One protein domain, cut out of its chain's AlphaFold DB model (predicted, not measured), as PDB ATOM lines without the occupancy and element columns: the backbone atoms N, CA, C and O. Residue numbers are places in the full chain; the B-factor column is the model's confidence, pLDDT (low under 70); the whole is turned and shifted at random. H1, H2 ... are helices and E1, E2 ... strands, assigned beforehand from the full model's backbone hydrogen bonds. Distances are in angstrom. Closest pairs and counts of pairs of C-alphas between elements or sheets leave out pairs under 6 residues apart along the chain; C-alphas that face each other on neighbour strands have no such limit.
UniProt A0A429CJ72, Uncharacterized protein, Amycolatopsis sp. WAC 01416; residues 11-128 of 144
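AT A GLANCE: This is residues 11 to 128 of the 144 residues of an uncharacterized protein of Amycolatopsis sp. WAC 01416 (UniProt A0A429CJ72). A curled, strongly twisted wall of four parallel strands has three helices, H3, H4 and H5, over one of its faces; a further helix, H2, packs side by side on H3, and short H1 lies farthest from the middle of the whole. The opposite face of the wall has no named helix on it. The printed part has 118 residues with five named helices and four named strands, in the order H1, H2, E1, H3, E2, H4, E3, H5, E4 along the chain, and the sheet runs E1, E2, E3, E4, all parallel. The class is mixed, helices and strands. The whole is compact, with a radius of gyration of the C-alphas of 14.4 A, and spans 39 by 35 by 31 A.

IN THESE COORDINATES: The printed part begins with H1, residues 11 to 16, whose C-alpha 11 stands at (-27.942, 40.742, 18.058). H2, residues 20 to 32, is 18.6 A long from first to last C-alpha. Strand E1, residues 37 to 42, is 15.9 A long and begins at C-alpha 37, (-26.471, 57.940, 45.402). H3, residues 47 to 56, measures 14.2 A, and E2, residues 61 to 66, measures 15.6 A. H4, residues 73 to 82, measures 14.3 A. E3, residues 89 to 92, is a strand of four residues. H5, residues 100 to 118, is the longest helix, at 26.3 A. E4, residues 124 to 127, ends at C-alpha 127, (-31.959, 43.570, 51.801).

HOW THE PARTS SIT: The edge strands of the sheet are E1 and E4. E1 and E2 are parallel at 23 degrees, with N 39 and O 62 2.9 A apart and N 64 and O 39 2.8 A apart, within hydrogen-bond range. E2 and E3 are parallel at 45 degrees, with N 91 and O 65 at 2.8 A. E3 and E4 are parallel at 11 degrees, with N 92 and O 126 at 2.9 A. From edge to edge the strands' lines turn by 68 degrees and the way across the sheet by 99 degrees: it is curled like part of a barrel. There are two layers, with H3, H4 and H5 on one face of the sheet. Three strand-helix-strand units, two parallel neighbour strands with a helix between, have right-handed crossovers: E1, H3, E2; E2, H4, E3; and E3, H5, E4. H3 has a height over the sheet of 9.2 A and runs along the strands, at 8 degrees to E2 on the local plane; the closest C-alphas of H3 and E2 are those of Gly 56 and Val 63, 5.9 A apart. H4 is over E3, at 31 degrees on the local plane, only just slantwise to the strands. H5 is over E3 and E4, at a height of 9.5 A. H4 and H5 touch, closest at the C-alphas of Pro 73 and Ile 110, 4.6 A apart, at a steep tilt of 48 degrees, the same way. H3 is apart from both H4 and H5. H2 is not on the sheet, but touches H3, closest at the C-alphas of Ala 29 and Leu 55, 6.2 A apart, at a shallow tilt of 26 degrees, the same way. H1 and H2 meet only through their link. H1 is close to H3 but not clearly touching it, with the C-alphas of Ala 14 and Cys 47 7.7 A apart. In H1, H2, H3, H4 and H5 every O i to N i+4 pair is within hydrogen-bond range.

THE WHOLE: The two C-alphas farthest apart are those of Gly 11 and Thr 101, at 41.5 A. The printed part has no cut, and no link is long. The mean pLDDT of the printed part is 88.9; residues 11 to 19 and 44 to 47 are under 70.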
ATOM      1  N   GLY A  11     -28.482  39.529  18.686       41.16
ATOM      2  CA  GLY A  11     -27.942  40.742  18.058       41.16
ATOM      3  C   GLY A  11     -28.759  41.990  18.397       41.16
ATOM      4  O   GLY A  11     -28.196  42.999  18.797       41.16
ATOM      5  N   GLN A  12     -30.089  41.887  18.346       44.94
ATOM      6  CA  GLN A  12     -31.004  42.988  18.669       44.94
ATOM      7  C   GLN A  12     -30.969  43.394  20.151       44.94
ATOM      8  O   GLN A  12     -31.126  44.571  20.462       44.94
ATOM      9  N   GLN A  13     -30.763  42.445  21.073       50.44
ATOM     10  CA  GLN A  13     -30.615  42.753  22.501       50.44
ATOM     11  C   GLN A  13     -29.273  43.418  22.821       50.44
ATOM     12  O   GLN A  13     -29.248  44.362  23.606       50.44
ATOM     13  N   ALA A  14     -28.177  42.973  22.196       48.25
ATOM     14  CA  ALA A  14     -26.880  43.632  22.331       48.25
ATOM     15  C   ALA A  14     -26.924  45.072  21.786       48.25
ATOM     16  O   ALA A  14     -26.521  45.998  22.478       48.25
ATOM     17  N   GLU A  15     -27.518  45.276  20.607       45.06
ATOM     18  CA  GLU A  15     -27.646  46.585  19.952       45.06
ATOM     19  C   GLU A  15     -28.577  47.547  20.728       45.06
ATOM     20  O   GLU A  15     -28.281  48.736  20.867       45.06
ATOM     21  N   ALA A  16     -29.651  47.033  21.344       55.94
ATOM     22  CA  ALA A  16     -30.519  47.807  22.241       55.94
ATOM     23  C   ALA A  16     -29.812  48.252  23.538       55.94
ATOM     24  O   ALA A  16     -30.152  49.302  24.091       55.94
ATOM     25  N   CYS A  17     -28.811  47.498  24.008       60.97
ATOM     26  CA  CYS A  17     -27.963  47.906  25.130       60.97
ATOM     27  C   CYS A  17     -26.929  48.985  24.748       60.97
ATOM     28  O   CYS A  17     -26.330  49.574  25.651       60.97
ATOM     29  N   GLU A  18     -26.696  49.261  23.461       65.50
ATOM     30  CA  GLU A  18     -25.510  50.018  23.040       65.50
ATOM     31  C   GLU A  18     -25.710  51.535  22.933       65.50
ATOM     32  O   GLU A  18     -24.911  52.270  23.516       65.50
ATOM     33  N   THR A  19     -26.744  52.038  22.246       66.62
ATOM     34  CA  THR A  19     -26.863  53.500  22.019       66.62
ATOM     35  C   THR A  19     -27.949  54.156  22.869       66.62
ATOM     36  O   THR A  19     -27.635  55.010  23.698       66.62
ATOM     37  N   ASP A  20     -29.211  53.738  22.737       78.06
ATOM     38  CA  ASP A  20     -30.320  54.376  23.464       78.06
ATOM     39  C   ASP A  20     -30.255  54.098  24.970       78.06
ATOM     40  O   ASP A  20     -30.464  54.995  25.790       78.06
ATOM     41  N   HIS A  21     -29.889  52.870  25.352       80.44
ATOM     42  CA  HIS A  21     -29.694  52.518  26.756       80.44
ATOM     43  C   HIS A  21     -28.536  53.300  27.383       80.44
ATOM     44  O   HIS A  21     -28.644  53.772  28.515       80.44
ATOM     45  N   ARG A  22     -27.448  53.502  26.632       83.94
ATOM     46  CA  ARG A  22     -26.307  54.296  27.086       83.94
ATOM     47  C   ARG A  22     -26.659  55.770  27.250       83.94
ATOM     48  O   ARG A  22     -26.376  56.324  28.303       83.94
ATOM     49  N   ALA A  23     -27.314  56.387  26.267       87.12
ATOM     50  CA  ALA A  23     -27.737  57.785  26.369       87.12
ATOM     51  C   ALA A  23     -28.685  58.011  27.561       87.12
ATOM     52  O   ALA A  23     -28.591  59.016  28.265       87.12
ATOM     53  N   TRP A  24     -29.570  57.048  27.829       88.38
ATOM     54  CA  TRP A  24     -30.422  57.068  29.014       88.38
ATOM     55  C   TRP A  24     -29.621  56.955  30.324       88.38
ATOM     56  O   TRP A  24     -29.869  57.729  31.253       88.38
ATOM     57  N   LEU A  25     -28.631  56.054  30.399       90.19
ATOM     58  CA  LEU A  25     -27.727  55.934  31.552       90.19
ATOM     59  C   LEU A  25     -26.903  57.207  31.776       90.19
ATOM     60  O   LEU A  25     -26.771  57.645  32.917       90.19
ATOM     61  N   ASP A  26     -26.406  57.828  30.707       90.75
ATOM     62  CA  ASP A  26     -25.685  59.102  30.773       90.75
ATOM     63  C   ASP A  26     -26.598  60.214  31.322       90.75
ATOM     64  O   ASP A  26     -26.173  61.021  32.150       90.75
ATOM     65  N   GLY A  27     -27.882  60.217  30.946       93.56
ATOM     66  CA  GLY A  27     -28.893  61.111  31.517       93.56
ATOM     67  C   GLY A  27     -29.128  60.887  33.016       93.56
ATOM     68  O   GLY A  27     -29.226  61.856  33.772       93.56
ATOM     69  N   ILE A  28     -29.165  59.629  33.473       93.94
ATOM     70  CA  ILE A  28     -29.231  59.304  34.909       93.94
ATOM     71  C   ILE A  28     -27.977  59.799  35.628       93.94
ATOM     72  O   ILE A  28     -28.088  60.446  36.668       93.94
ATOM     73  N   ALA A  29     -26.794  59.527  35.075       94.00
ATOM     74  CA  ALA A  29     -25.524  59.947  35.652       94.00
ATOM     75  C   ALA A  29     -25.446  61.477  35.782       94.00
ATOM     76  O   ALA A  29     -25.080  61.989  36.841       94.00
ATOM     77  N   ALA A  30     -25.875  62.209  34.751       94.44
ATOM     78  CA  ALA A  30     -25.974  63.665  34.782       94.44
ATOM     79  C   ALA A  30     -26.977  64.165  35.837       94.44
ATOM     80  O   ALA A  30     -26.709  65.152  36.518       94.44
ATOM     81  N   GLY A  31     -28.112  63.475  36.002       95.00
ATOM     82  CA  GLY A  31     -29.111  63.795  37.025       95.00
ATOM     83  C   GLY A  31     -28.634  63.541  38.458       95.00
ATOM     84  O   GLY A  31     -29.012  64.282  39.364       95.00
ATOM     85  N   ILE A  32     -27.787  62.528  38.670       94.88
ATOM     86  CA  ILE A  32     -27.109  62.295  39.954       94.88
ATOM     87  C   ILE A  32     -26.079  63.403  40.210       94.88
ATOM     88  O   ILE A  32     -26.043  63.974  41.304       94.88
ATOM     89  N   GLY A  33     -25.253  63.723  39.209       90.69
ATOM     90  CA  GLY A  33     -24.208  64.738  39.315       90.69
ATOM     91  C   GLY A  33     -23.291  64.500  40.521       90.69
ATOM     92  O   GLY A  33     -22.728  63.423  40.689       90.69
ATOM     93  N   GLU A  34     -23.170  65.508  41.388       91.69
ATOM     94  CA  GLU A  34     -22.307  65.486  42.586       91.69
ATOM     95  C   GLU A  34     -23.011  64.985  43.866       91.69
ATOM     96  O   GLU A  34     -22.444  65.022  44.974       91.69
ATOM     97  N   ALA A  35     -24.272  64.560  43.745       94.06
ATOM     98  CA  ALA A  35     -25.039  64.029  44.861       94.06
ATOM     99  C   ALA A  35     -24.520  62.648  45.288       94.06
ATOM    100  O   ALA A  35     -23.856  61.934  44.541       94.06
ATOM    101  N   ARG A  36     -24.835  62.255  46.527       95.94
ATOM    102  CA  ARG A  36     -24.619  60.875  46.981       95.94
ATOM    103  C   ARG A  36     -25.775  60.012  46.498       95.94
ATOM    104  O   ARG A  36     -26.926  60.373  46.734       95.94
ATOM    105  N   ALA A  37     -25.467  58.871  45.895       97.00
ATOM    106  CA  ALA A  37     -26.471  57.940  45.402       97.00
ATOM    107  C   ALA A  37     -26.142  56.500  45.803       97.00
ATOM    108  O   ALA A  37     -24.981  56.099  45.854       97.00
ATOM    109  N   LEU A  38     -27.184  55.715  46.067       97.19
ATOM    110  CA  LEU A  38     -27.116  54.258  46.090       97.19
ATOM    111  C   LEU A  38     -27.998  53.758  44.954       97.19
ATOM    112  O   LEU A  38     -29.191  54.058  44.919       97.19
ATOM    113  N   VAL A  39     -27.405  53.027  44.018       96.44
ATOM    114  CA  VAL A  39     -28.084  52.529  42.827       96.44
ATOM    115  C   VAL A  39     -28.125  51.012  42.879       96.44
ATOM    116  O   VAL A  39     -27.098  50.357  43.032       96.44
ATOM    117  N   VAL A  40     -29.323  50.455  42.718       95.56
ATOM    118  CA  VAL A  40     -29.536  49.012  42.602       95.56
ATOM    119  C   VAL A  40     -29.849  48.679  41.145       95.56
ATOM    120  O   VAL A  40     -30.882  49.092  40.618       95.56
ATOM    121  N   ILE A  41     -28.958  47.939  40.488       92.94
ATOM    122  CA  ILE A  41     -29.078  47.557  39.078       92.94
ATOM    123  C   ILE A  41     -29.682  46.162  38.993       92.94
ATOM    124  O   ILE A  41     -29.096  45.191  39.473       92.94
ATOM    125  N   ARG A  42     -30.835  46.036  38.328       87.06
ATOM    126  CA  ARG A  42     -31.384  44.719  37.999       87.06
ATOM    127  C   ARG A  42     -30.489  44.009  36.995       87.06
ATOM    128  O   ARG A  42     -30.170  44.565  35.943       87.06
ATOM    129  N   VAL A  43     -30.120  42.773  37.318       72.12
ATOM    130  CA  VAL A  43     -29.382  41.913  36.394       72.12
ATOM    131  C   VAL A  43     -30.325  41.455  35.280       72.12
ATOM    132  O   VAL A  43     -31.294  40.742  35.532       72.12
ATOM    133  N   GLY A  44     -30.041  41.889  34.056       68.69
ATOM    134  CA  GLY A  44     -30.641  41.416  32.810       68.69
ATOM    135  C   GLY A  44     -29.532  41.071  31.813       68.69
ATOM    136  O   GLY A  44     -28.373  41.425  32.032       68.69
ATOM    137  N   GLU A  45     -29.857  40.357  30.737       58.00
ATOM    138  CA  GLU A  45     -28.850  39.990  29.734       58.00
ATOM    139  C   GLU A  45     -28.234  41.251  29.083       58.00
ATOM    140  O   GLU A  45     -28.945  42.169  28.677       58.00
ATOM    141  N   GLY A  46     -26.895  41.324  29.041       59.72
ATOM    142  CA  GLY A  46     -26.100  42.325  28.304       59.72
ATOM    143  C   GLY A  46     -25.972  43.729  28.919       59.72
ATOM    144  O   GLY A  46     -24.873  44.278  28.962       59.72
ATOM    145  N   CYS A  47     -27.057  44.315  29.429       69.31
ATOM    146  CA  CYS A  47     -27.097  45.745  29.776       69.31
ATOM    147  C   CYS A  47     -26.515  46.089  31.168       69.31
ATOM    148  O   CYS A  47     -26.059  47.211  31.402       69.31
ATOM    149  N   SER A  48     -26.506  45.147  32.117       74.44
ATOM    150  CA  SER A  48     -26.171  45.444  33.521       74.44
ATOM    151  C   SER A  48     -24.701  45.823  33.744       74.44
ATOM    152  O   SER A  48     -24.413  46.639  34.616       74.44
ATOM    153  N   THR A  49     -23.776  45.292  32.938       78.31
ATOM    154  CA  THR A  49     -22.342  45.618  33.034       78.31
ATOM    155  C   THR A  49     -22.056  47.053  32.590       78.31
ATOM    156  O   THR A  49     -21.285  47.759  33.237       78.31
ATOM    157  N   ALA A  50     -22.705  47.522  31.518       81.00
ATOM    158  CA  ALA A  50     -22.550  48.900  31.051       81.00
ATOM    159  C   ALA A  50     -23.087  49.903  32.083       81.00
ATOM    160  O   ALA A  50     -22.415  50.888  32.393       81.00
ATOM    161  N   ALA A  51     -24.254  49.613  32.669       88.25
ATOM    162  CA  ALA A  51     -24.834  50.418  33.740       88.25
ATOM    163  C   ALA A  51     -23.919  50.493  34.970       88.25
ATOM    164  O   ALA A  51     -23.690  51.586  35.487       88.25
ATOM    165  N   ALA A  52     -23.356  49.360  35.402       90.25
ATOM    166  CA  ALA A  52     -22.423  49.322  36.525       90.25
ATOM    167  C   ALA A  52     -21.182  50.180  36.254       90.25
ATOM    168  O   ALA A  52     -20.823  51.019  37.073       90.25
ATOM    169  N   LYS A  53     -20.590  50.063  35.061       88.88
ATOM    170  CA  LYS A  53     -19.405  50.835  34.681       88.88
ATOM    171  C   LYS A  53     -19.658  52.344  34.623       88.88
ATOM    172  O   LYS A  53     -18.826  53.122  35.081       88.88
ATOM    173  N   ILE A  54     -20.782  52.771  34.045       90.38
ATOM    174  CA  ILE A  54     -21.115  54.199  33.915       90.38
ATOM    175  C   ILE A  54     -21.425  54.801  35.287       90.38
ATOM    176  O   ILE A  54     -20.870  55.836  35.650       90.38
ATOM    177  N   LEU A  55     -22.286  54.149  36.070       92.69
ATOM    178  CA  LEU A  55     -22.747  54.691  37.349       92.69
ATOM    179  C   LEU A  55     -21.710  54.516  38.466       92.69
ATOM    180  O   LEU A  55     -21.620  55.375  39.341       92.69
ATOM    181  N   GLY A  56     -20.895  53.460  38.413       90.62
ATOM    182  CA  GLY A  56     -19.796  53.203  39.347       90.62
ATOM    183  C   GLY A  56     -18.590  54.124  39.144       90.62
ATOM    184  O   GLY A  56     -17.784  54.293  40.054       90.62
ATOM    185  N   ALA A  57     -18.476  54.788  37.988       91.50
ATOM    186  CA  ALA A  57     -17.456  55.814  37.760       91.50
ATOM    187  C   ALA A  57     -17.743  57.138  38.499       91.50
ATOM    188  O   ALA A  57     -16.869  58.004  38.579       91.50
ATOM    189  N   LEU A  58     -18.955  57.319  39.038       93.06
ATOM    190  CA  LEU A  58     -19.340  58.518  39.778       93.06
ATOM    191  C   LEU A  58     -18.775  58.470  41.206       93.06
ATOM    192  O   LEU A  58     -19.068  57.559  41.976       93.06
ATOM    193  N   ALA A  59     -18.019  59.498  41.599       90.25
ATOM    194  CA  ALA A  59     -17.212  59.508  42.828       90.25
ATOM    195  C   ALA A  59     -17.986  59.325  44.155       90.25
ATOM    196  O   ALA A  59     -17.372  59.112  45.201       90.25
ATOM    197  N   ARG A  60     -19.316  59.469  44.149       93.44
ATOM    198  CA  ARG A  60     -20.184  59.405  45.340       93.44
ATOM    199  C   ARG A  60     -21.349  58.429  45.184       93.44
ATOM    200  O   ARG A  60     -22.336  58.530  45.922       93.44
ATOM    201  N   THR A  61     -21.227  57.500  44.247       96.38
ATOM    202  CA  THR A  61     -22.250  56.499  43.964       96.38
ATOM    203  C   THR A  61     -21.803  55.141  44.480       96.38
ATOM    204  O   THR A  61     -20.683  54.721  44.218       96.38
ATOM    205  N   ILE A  62     -22.691  54.467  45.209       97.25
ATOM    206  CA  ILE A  62     -22.560  53.051  45.560       97.25
ATOM    207  C   ILE A  62     -23.439  52.259  44.594       97.25
ATOM    208  O   ILE A  62     -24.648  52.501  44.523       97.25
ATOM    209  N   VAL A  63     -22.857  51.307  43.873       96.81
ATOM    210  CA  VAL A  63     -23.556  50.457  42.908       96.81
ATOM    211  C   VAL A  63     -23.705  49.043  43.455       96.81
ATOM    212  O   VAL A  63     -22.728  48.364  43.761       96.81
ATOM    213  N   LEU A  64     -24.945  48.564  43.529       97.25
ATOM    214  CA  LEU A  64     -25.283  47.207  43.947       97.25
ATOM    215  C   LEU A  64     -25.976  46.460  42.808       97.25
ATOM    216  O   LEU A  64     -26.862  47.010  42.154       97.25
ATOM    217  N   LEU A  65     -25.649  45.183  42.611       95.62
ATOM    218  CA  LEU A  65     -26.444  44.319  41.734       95.62
ATOM    219  C   LEU A  65     -27.626  43.717  42.492       95.62
ATOM    220  O   LEU A  65     -27.446  43.092  43.535       95.62
ATOM    221  N   ASP A  66     -28.834  43.849  41.949       95.25
ATOM    222  CA  ASP A  66     -29.999  43.087  42.400       95.25
ATOM    223  C   ASP A  66     -29.856  41.634  41.942       95.25
ATOM    224  O   ASP A  66     -29.972  41.308  40.758       95.25
ATOM    225  N   VAL A  67     -29.598  40.761  42.913       94.94
ATOM    226  CA  VAL A  67     -29.413  39.322  42.710       94.94
ATOM    227  C   VAL A  67     -30.607  38.508  43.205       94.94
ATOM    228  O   VAL A  67     -30.499  37.287  43.305       94.94
ATOM    229  N   SER A  68     -31.743  39.154  43.481       93.12
ATOM    230  CA  SER A  68     -32.926  38.532  44.097       93.12
ATOM    231  C   SER A  68     -33.506  37.377  43.278       93.12
ATOM    232  O   SER A  68     -34.007  36.417  43.855       93.12
ATOM    233  N   ASP A  69     -33.372  37.438  41.951       89.75
ATOM    234  CA  ASP A  69     -33.844  36.403  41.021       89.75
ATOM    235  C   ASP A  69     -32.770  35.334  40.716       89.75
ATOM    236  O   ASP A  69     -32.931  34.508  39.817       89.75
ATOM    237  N   SER A  70     -31.630  35.345  41.417       92.31
ATOM    238  CA  SER A  70     -30.587  34.340  41.191       92.31
ATOM    239  C   SER A  70     -31.011  32.972  41.738       92.31
ATOM    240  O   SER A  70     -31.524  32.890  42.852       92.31
ATOM    241  N   PRO A  71     -30.755  31.875  40.999       93.06
ATOM    242  CA  PRO A  71     -31.251  30.547  41.367       93.06
ATOM    243  C   PRO A  71     -30.549  29.946  42.594       93.06
ATOM    244  O   PRO A  71     -31.046  28.989  43.181       93.06
ATOM    245  N   SER A  72     -29.386  30.478  42.977       96.38
ATOM    246  CA  SER A  72     -28.636  30.050  44.157       96.38
ATOM    247  C   SER A  72     -27.699  31.157  44.659       96.38
ATOM    248  O   SER A  72     -27.340  32.053  43.884       96.38
ATOM    249  N   PRO A  73     -27.234  31.080  45.923       98.00
ATOM    250  CA  PRO A  73     -26.218  31.991  46.445       98.00
ATOM    251  C   PRO A  73     -24.909  31.981  45.643       98.00
ATOM    252  O   PRO A  73     -24.304  33.029  45.435       98.00
ATOM    253  N   ALA A  74     -24.490  30.811  45.149       98.00
ATOM    254  CA  ALA A  74     -23.296  30.678  44.317       98.00
ATOM    255  C   ALA A  74     -23.458  31.387  42.962       98.00
ATOM    256  O   ALA A  74     -22.569  32.129  42.553       98.00
ATOM    257  N   ALA A  75     -24.613  31.236  42.304       95.62
ATOM    258  CA  ALA A  75     -24.894  31.916  41.038       95.62
ATOM    259  C   ALA A  75     -25.001  33.443  41.210       95.62
ATOM    260  O   ALA A  75     -24.577  34.204  40.344       95.62
ATOM    261  N   ALA A  76     -25.550  33.909  42.336       95.50
ATOM    262  CA  ALA A  76     -25.536  35.328  42.686       95.50
ATOM    263  C   ALA A  76     -24.102  35.849  42.877       95.50
ATOM    264  O   ALA A  76     -23.752  36.898  42.337       95.50
ATOM    265  N   ALA A  77     -23.264  35.106  43.605       96.81
ATOM    266  CA  ALA A  77     -21.866  35.461  43.821       96.81
ATOM    267  C   ALA A  77     -21.070  35.516  42.510       96.81
ATOM    268  O   ALA A  77     -20.302  36.449  42.314       96.81
ATOM    269  N   GLU A  78     -21.286  34.574  41.591       94.56
ATOM    270  CA  GLU A  78     -20.650  34.578  40.269       94.56
ATOM    271  C   GLU A  78     -21.006  35.837  39.463       94.56
ATOM    272  O   GLU A  78     -20.119  36.488  38.913       94.56
ATOM    273  N   LYS A  79     -22.286  36.237  39.459       92.00
ATOM    274  CA  LYS A  79     -22.743  37.474  38.797       92.00
ATOM    275  C   LYS A  79     -22.103  38.730  39.389       92.00
ATOM    276  O   LYS A  79     -21.746  39.644  38.657       92.00
ATOM    277  N   VAL A  80     -21.970  38.794  40.713       94.12
ATOM    278  CA  VAL A  80     -21.331  39.937  41.382       94.12
ATOM    279  C   VAL A  80     -19.822  39.933  41.132       94.12
ATOM    280  O   VAL A  80     -19.245  40.981  40.854       94.12
ATOM    281  N   ALA A  81     -19.182  38.763  41.154       94.31
ATOM    282  CA  ALA A  81     -17.758  38.624  40.872       94.31
ATOM    283  C   ALA A  81     -17.408  39.011  39.427       94.31
ATOM    284  O   ALA A  81     -16.380  39.653  39.208       94.31
ATOM    285  N   SER A  82     -18.255  38.672  38.449       90.94
ATOM    286  CA  SER A  82     -18.017  38.992  37.035       90.94
ATOM    287  C   SER A  82     -18.110  40.489  36.725       90.94
ATOM    288  O   SER A  82     -17.437  40.957  35.808       90.94
ATOM    289  N   ALA A  83     -18.863  41.256  37.519       89.25
ATOM    290  CA  ALA A  83     -18.887  42.718  37.447       89.25
ATOM    291  C   ALA A  83     -17.649  43.384  38.093       89.25
ATOM    292  O   ALA A  83     -17.399  44.573  37.908       89.25
ATOM    293  N   GLY A  84     -16.832  42.626  38.831       89.62
ATOM    294  CA  GLY A  84     -15.518  43.064  39.295       89.62
ATOM    295  C   GLY A  84     -15.548  44.273  40.237       89.62
ATOM    296  O   GLY A  84     -16.039  44.195  41.364       89.62
ATOM    297  N   ARG A  85     -14.899  45.366  39.820       90.38
ATOM    298  CA  ARG A  85     -14.796  46.623  40.587       90.38
ATOM    299  C   ARG A  85     -15.828  47.670  40.168       90.38
ATOM    300  O   ARG A  85     -15.892  48.703  40.817       90.38
ATOM    301  N   ASP A  86     -16.639  47.387  39.150       91.00
ATOM    302  CA  ASP A  86     -17.718  48.281  38.713       91.00
ATOM    303  C   ASP A  86     -18.935  48.224  39.659       91.00
ATOM    304  O   ASP A  86     -19.892  48.980  39.504       91.00
ATOM    305  N   VAL A  87     -18.916  47.310  40.638       94.25
ATOM    306  CA  VAL A  87     -19.955  47.148  41.657       94.25
ATOM    307  C   VAL A  87     -19.335  47.079  43.048       94.25
ATOM    308  O   VAL A  87     -18.296  46.447  43.273       94.25
ATOM    309  N   ASP A  88     -20.020  47.693  44.002       96.50
ATOM    310  CA  ASP A  88     -19.616  47.760  45.403       96.50
ATOM    311  C   ASP A  88     -20.250  46.650  46.245       96.50
ATOM    312  O   ASP A  88     -19.858  46.421  47.388       96.50
ATOM    313  N   GLY A  89     -21.247  45.946  45.707       97.06
ATOM    314  CA  GLY A  89     -21.977  44.936  46.455       97.06
ATOM    315  C   GLY A  89     -23.225  44.421  45.754       97.06
ATOM    316  O   GLY A  89     -23.327  44.425  44.525       97.06
ATOM    317  N   PHE A  90     -24.185  43.959  46.549       97.50
ATOM    318  CA  PHE A  90     -25.412  43.361  46.036       97.50
ATOM    319  C   PHE A  90     -26.632  43.638  46.916       97.50
ATOM    320  O   PHE A  90     -26.532  43.884  48.121       97.50
ATOM    321  N   ALA A  91     -27.799  43.572  46.281       97.44
ATOM    322  CA  ALA A  91     -29.100  43.661  46.913       97.44
ATOM    323  C   ALA A  91     -29.842  42.321  46.804       97.44
ATOM    324  O   ALA A  91     -29.843  41.684  45.749       97.44
ATOM    325  N   VAL A  92     -30.491  41.907  47.890       96.12
ATOM    326  CA  VAL A  92     -31.368  40.729  47.945       96.12
ATOM    327  C   VAL A  92     -32.795  41.136  48.292       96.12
ATOM    328  O   VAL A  92     -33.042  42.223  48.815       96.12
ATOM    329  N   ASN A  93     -33.733  40.220  48.058       94.75
ATOM    330  CA  ASN A  93     -35.146  40.365  48.415       94.75
ATOM    331  C   ASN A  93     -35.866  41.542  47.731       94.75
ATOM    332  O   ASN A  93     -36.976  41.891  48.123       94.75
ATOM    333  N   VAL A  94     -35.280  42.141  46.691       93.25
ATOM    334  CA  VAL A  94     -35.912  43.197  45.893       93.25
ATOM    335  C   VAL A  94     -37.148  42.612  45.218       93.25
ATOM    336  O   VAL A  94     -37.047  41.643  44.469       93.25
ATOM    337  N   ARG A  95     -38.332  43.189  45.477       90.12
ATOM    338  CA  ARG A  95     -39.653  42.610  45.100       90.12
ATOM    339  C   ARG A  95     -40.025  41.308  45.815       90.12
ATOM    340  O   ARG A  95     -41.076  40.741  45.519       90.12
ATOM    341  N   GLY A  96     -39.199  40.852  46.744       88.25
ATOM    342  CA  GLY A  96     -39.430  39.652  47.523       88.25
ATOM    343  C   GLY A  96     -40.315  39.889  48.745       88.25
ATOM    344  O   GLY A  96     -40.759  41.006  49.030       88.25
ATOM    345  N   TYR A  97     -40.569  38.781  49.439       90.56
ATOM    346  CA  TYR A  97     -41.355  38.683  50.673       90.56
ATOM    347  C   TYR A  97     -40.626  37.852  51.736       90.56
ATOM    348  O   TYR A  97     -41.241  37.430  52.710       90.56
ATOM    349  N   ALA A  98     -39.337  37.549  51.531       88.94
ATOM    350  CA  ALA A  98     -38.575  36.828  52.538       88.94
ATOM    351  C   ALA A  98     -38.529  37.673  53.815       88.94
ATOM    352  O   ALA A  98     -38.353  38.895  53.739       88.94
ATOM    353  N   ASP A  99     -38.685  37.020  54.964       89.50
ATOM    354  CA  ASP A  99     -38.450  37.667  56.249       89.50
ATOM    355  C   ASP A  99     -36.969  38.046  56.413       89.50
ATOM    356  O   ASP A  99     -36.085  37.598  55.670       89.50
ATOM    357  N   GLU A 100     -36.691  38.890  57.404       89.44
ATOM    358  CA  GLU A 100     -35.342  39.395  57.672       89.44
ATOM    359  C   GLU A 100     -34.334  38.271  57.935       89.44
ATOM    360  O   GLU A 100     -33.184  38.357  57.499       89.44
ATOM    361  N   THR A 101     -34.757  37.189  58.598       91.75
ATOM    362  CA  THR A 101     -33.884  36.046  58.909       91.75
ATOM    363  C   THR A 101     -33.468  35.329  57.628       91.75
ATOM    364  O   THR A 101     -32.279  35.119  57.380       91.75
ATOM    365  N   THR A 102     -34.432  35.009  56.772       92.75
ATOM    366  CA  THR A 102     -34.234  34.327  55.493       92.75
ATOM    367  C   THR A 102     -33.397  35.179  54.542       92.75
ATOM    368  O   THR A 102     -32.454  34.678  53.924       92.75
ATOM    369  N   ALA A 103     -33.682  36.481  54.456       93.62
ATOM    370  CA  ALA A 103     -32.899  37.416  53.652       93.62
ATOM    371  C   ALA A 103     -31.447  37.522  54.155       93.62
ATOM    372  O   ALA A 103     -30.514  37.495  53.347       93.62
ATOM    373  N   THR A 104     -31.240  37.555  55.477       94.44
ATOM    374  CA  THR A 104     -29.907  37.603  56.105       94.44
ATOM    375  C   THR A 104     -29.101  36.333  55.846       94.44
ATOM    376  O   THR A 104     -27.915  36.412  55.509       94.44
ATOM    377  N   VAL A 105     -29.729  35.157  55.959       96.50
ATOM    378  CA  VAL A 105     -29.088  33.870  55.648       96.50
ATOM    379  C   VAL A 105     -28.662  33.829  54.181       96.50
ATOM    380  O   VAL A 105     -27.514  33.489  53.890       96.50
ATOM    381  N   ASN A 106     -29.540  34.240  53.261       96.81
ATOM    382  CA  ASN A 106     -29.222  34.272  51.834       96.81
ATOM    383  C   ASN A 106     -28.060  35.233  51.525       96.81
ATOM    384  O   ASN A 106     -27.082  34.836  50.893       96.81
ATOM    385  N   ALA A 107     -28.109  36.471  52.029       97.44
ATOM    386  CA  ALA A 107     -27.035  37.445  51.830       97.44
ATOM    387  C   ALA A 107     -25.691  36.952  52.395       97.44
ATOM    388  O   ALA A 107     -24.651  37.077  51.745       97.44
ATOM    389  N   SER A 108     -25.711  36.317  53.569       97.88
ATOM    390  CA  SER A 108     -24.510  35.751  54.194       97.88
ATOM    391  C   SER A 108     -23.904  34.617  53.364       97.88
ATOM    392  O   SER A 108     -22.682  34.554  53.211       97.88
ATOM    393  N   ALA A 109     -24.741  33.749  52.788       98.38
ATOM    394  CA  ALA A 109     -24.291  32.678  51.902       98.38
ATOM    395  C   ALA A 109     -23.651  33.233  50.618       98.38
ATOM    396  O   ALA A 109     -22.572  32.784  50.229       98.38
ATOM    397  N   ILE A 110     -24.255  34.255  50.000       98.44
ATOM    398  CA  ILE A 110     -23.691  34.937  48.821       98.44
ATOM    399  C   ILE A 110     -22.318  35.526  49.154       98.44
ATOM    400  O   ILE A 110     -21.347  35.285  48.435       98.44
ATOM    401  N   ARG A 111     -22.202  36.240  50.280       98.06
ATOM    402  CA  ARG A 111     -20.926  36.804  50.743       98.06
ATOM    403  C   ARG A 111     -19.858  35.733  50.951       98.06
ATOM    404  O   ARG A 111     -18.704  35.964  50.605       98.06
ATOM    405  N   HIS A 112     -20.215  34.575  51.505       98.31
ATOM    406  CA  HIS A 112     -19.267  33.475  51.684       98.31
ATOM    407  C   HIS A 112     -18.712  32.979  50.341       98.31
ATOM    408  O   HIS A 112     -17.497  32.843  50.192       98.31
ATOM    409  N   HIS A 113     -19.579  32.785  49.342       98.44
ATOM    410  CA  HIS A 113     -19.150  32.418  47.992       98.44
ATOM    411  C   HIS A 113     -18.300  33.508  47.326       98.44
ATOM    412  O   HIS A 113     -17.292  33.185  46.704       98.44
ATOM    413  N   LEU A 114     -18.649  34.788  47.495       97.50
ATOM    414  CA  LEU A 114     -17.851  35.908  46.985       97.50
ATOM    415  C   LEU A 114     -16.457  35.959  47.607       97.50
ATOM    416  O   LEU A 114     -15.470  36.091  46.888       97.50
ATOM    417  N   LEU A 115     -16.366  35.807  48.928       97.50
ATOM    418  CA  LEU A 115     -15.087  35.763  49.627       97.50
ATOM    419  C   LEU A 115     -14.220  34.610  49.113       97.50
ATOM    420  O   LEU A 115     -13.035  34.811  48.862       97.50
ATOM    421  N   ALA A 116     -14.807  33.428  48.916       97.56
ATOM    422  CA  ALA A 116     -14.092  32.279  48.371       97.56
ATOM    423  C   ALA A 116     -13.639  32.500  46.915       97.56
ATOM    424  O   ALA A 116     -12.524  32.124  46.563       97.56
ATOM    425  N   ALA A 117     -14.475  33.125  46.081       95.81
ATOM    426  CA  ALA A 117     -14.197  33.328  44.660       95.81
ATOM    427  C   ALA A 117     -13.206  34.469  44.388       95.81
ATOM    428  O   ALA A 117     -12.407  34.381  43.460       95.81
ATOM    429  N   THR A 118     -13.258  35.553  45.169       95.75
ATOM    430  CA  THR A 118     -12.505  36.782  44.869       95.75
ATOM    431  C   THR A 118     -11.501  37.171  45.951       95.75
ATOM    432  O   THR A 118     -10.774  38.146  45.769       95.75
ATOM    433  N   GLY A 119     -11.507  36.508  47.111       96.25
ATOM    434  CA  GLY A 119     -10.701  36.889  48.277       96.25
ATOM    435  C   GLY A 119     -11.087  38.235  48.905       96.25
ATOM    436  O   GLY A 119     -10.377  38.734  49.775       96.25
ATOM    437  N   ARG A 120     -12.196  38.850  48.470       93.44
ATOM    438  CA  ARG A 120     -12.640  40.175  48.928       93.44
ATOM    439  C   ARG A 120     -13.743  40.047  49.965       93.44
ATOM    440  O   ARG A 120     -14.590  39.166  49.877       93.44
ATOM    441  N   ASN A 121     -13.751  40.976  50.913       93.56
ATOM    442  CA  ASN A 121     -14.740  41.025  51.986       93.56
ATOM    443  C   ASN A 121     -15.348  42.424  52.181       93.56
ATOM    444  O   ASN A 121     -15.970  42.688  53.205       93.56
ATOM    445  N   ASP A 122     -15.117  43.318  51.218       94.88
ATOM    446  CA  ASP A 122     -15.492  44.734  51.227       94.88
ATOM    447  C   ASP A 122     -16.861  45.001  50.576       94.88
ATOM    448  O   ASP A 122     -17.230  46.155  50.393       94.88
ATOM    449  N   TYR A 123     -17.619  43.955  50.228       95.94
ATOM    450  CA  TYR A 123     -18.909  44.094  49.552       95.94
ATOM    451  C   TYR A 123     -20.005  44.630  50.483       95.94
ATOM    452  O   TYR A 123     -20.259  44.060  51.549       95.94
ATOM    453  N   PHE A 124     -20.724  45.662  50.041       96.69
ATOM    454  CA  PHE A 124     -21.962  46.101  50.684       96.69
ATOM    455  C   PHE A 124     -23.103  45.105  50.427       96.69
ATOM    456  O   PHE A 124     -23.230  44.530  49.345       96.69
ATOM    457  N   MET A 125     -23.961  44.918  51.428       96.69
ATOM    458  CA  MET A 125     -25.110  44.015  51.362       96.69
ATOM    459  C   MET A 125     -26.360  44.776  51.781       96.69
ATOM    460  O   MET A 125     -26.403  45.330  52.880       96.69
ATOM    461  N   VAL A 126     -27.374  44.793  50.920       96.06
ATOM    462  CA  VAL A 126     -28.673  45.414  51.211       96.06
ATOM    463  C   VAL A 126     -29.777  44.381  51.031       96.06
ATOM    464  O   VAL A 126     -29.770  43.617  50.071       96.06
ATOM    465  N   ALA A 127     -30.742  44.357  51.944       94.44
ATOM    466  CA  ALA A 127     -31.959  43.570  51.801       94.44
ATOM    467  C   ALA A 127     -33.158  44.517  51.701       94.44
ATOM    468  O   ALA A 127     -33.335  45.380  52.559       94.44
ATOM    469  N   ASP A 128     -33.978  44.364  50.659       93.75
ATOM    470  CA  ASP A 128     -35.263  45.064  50.571       93.75
ATOM    471  C   ASP A 128     -36.228  44.468  51.609       93.75
ATOM    472  O   ASP A 128     -36.602  43.297  51.534       93.75
TER     473      ASP A 128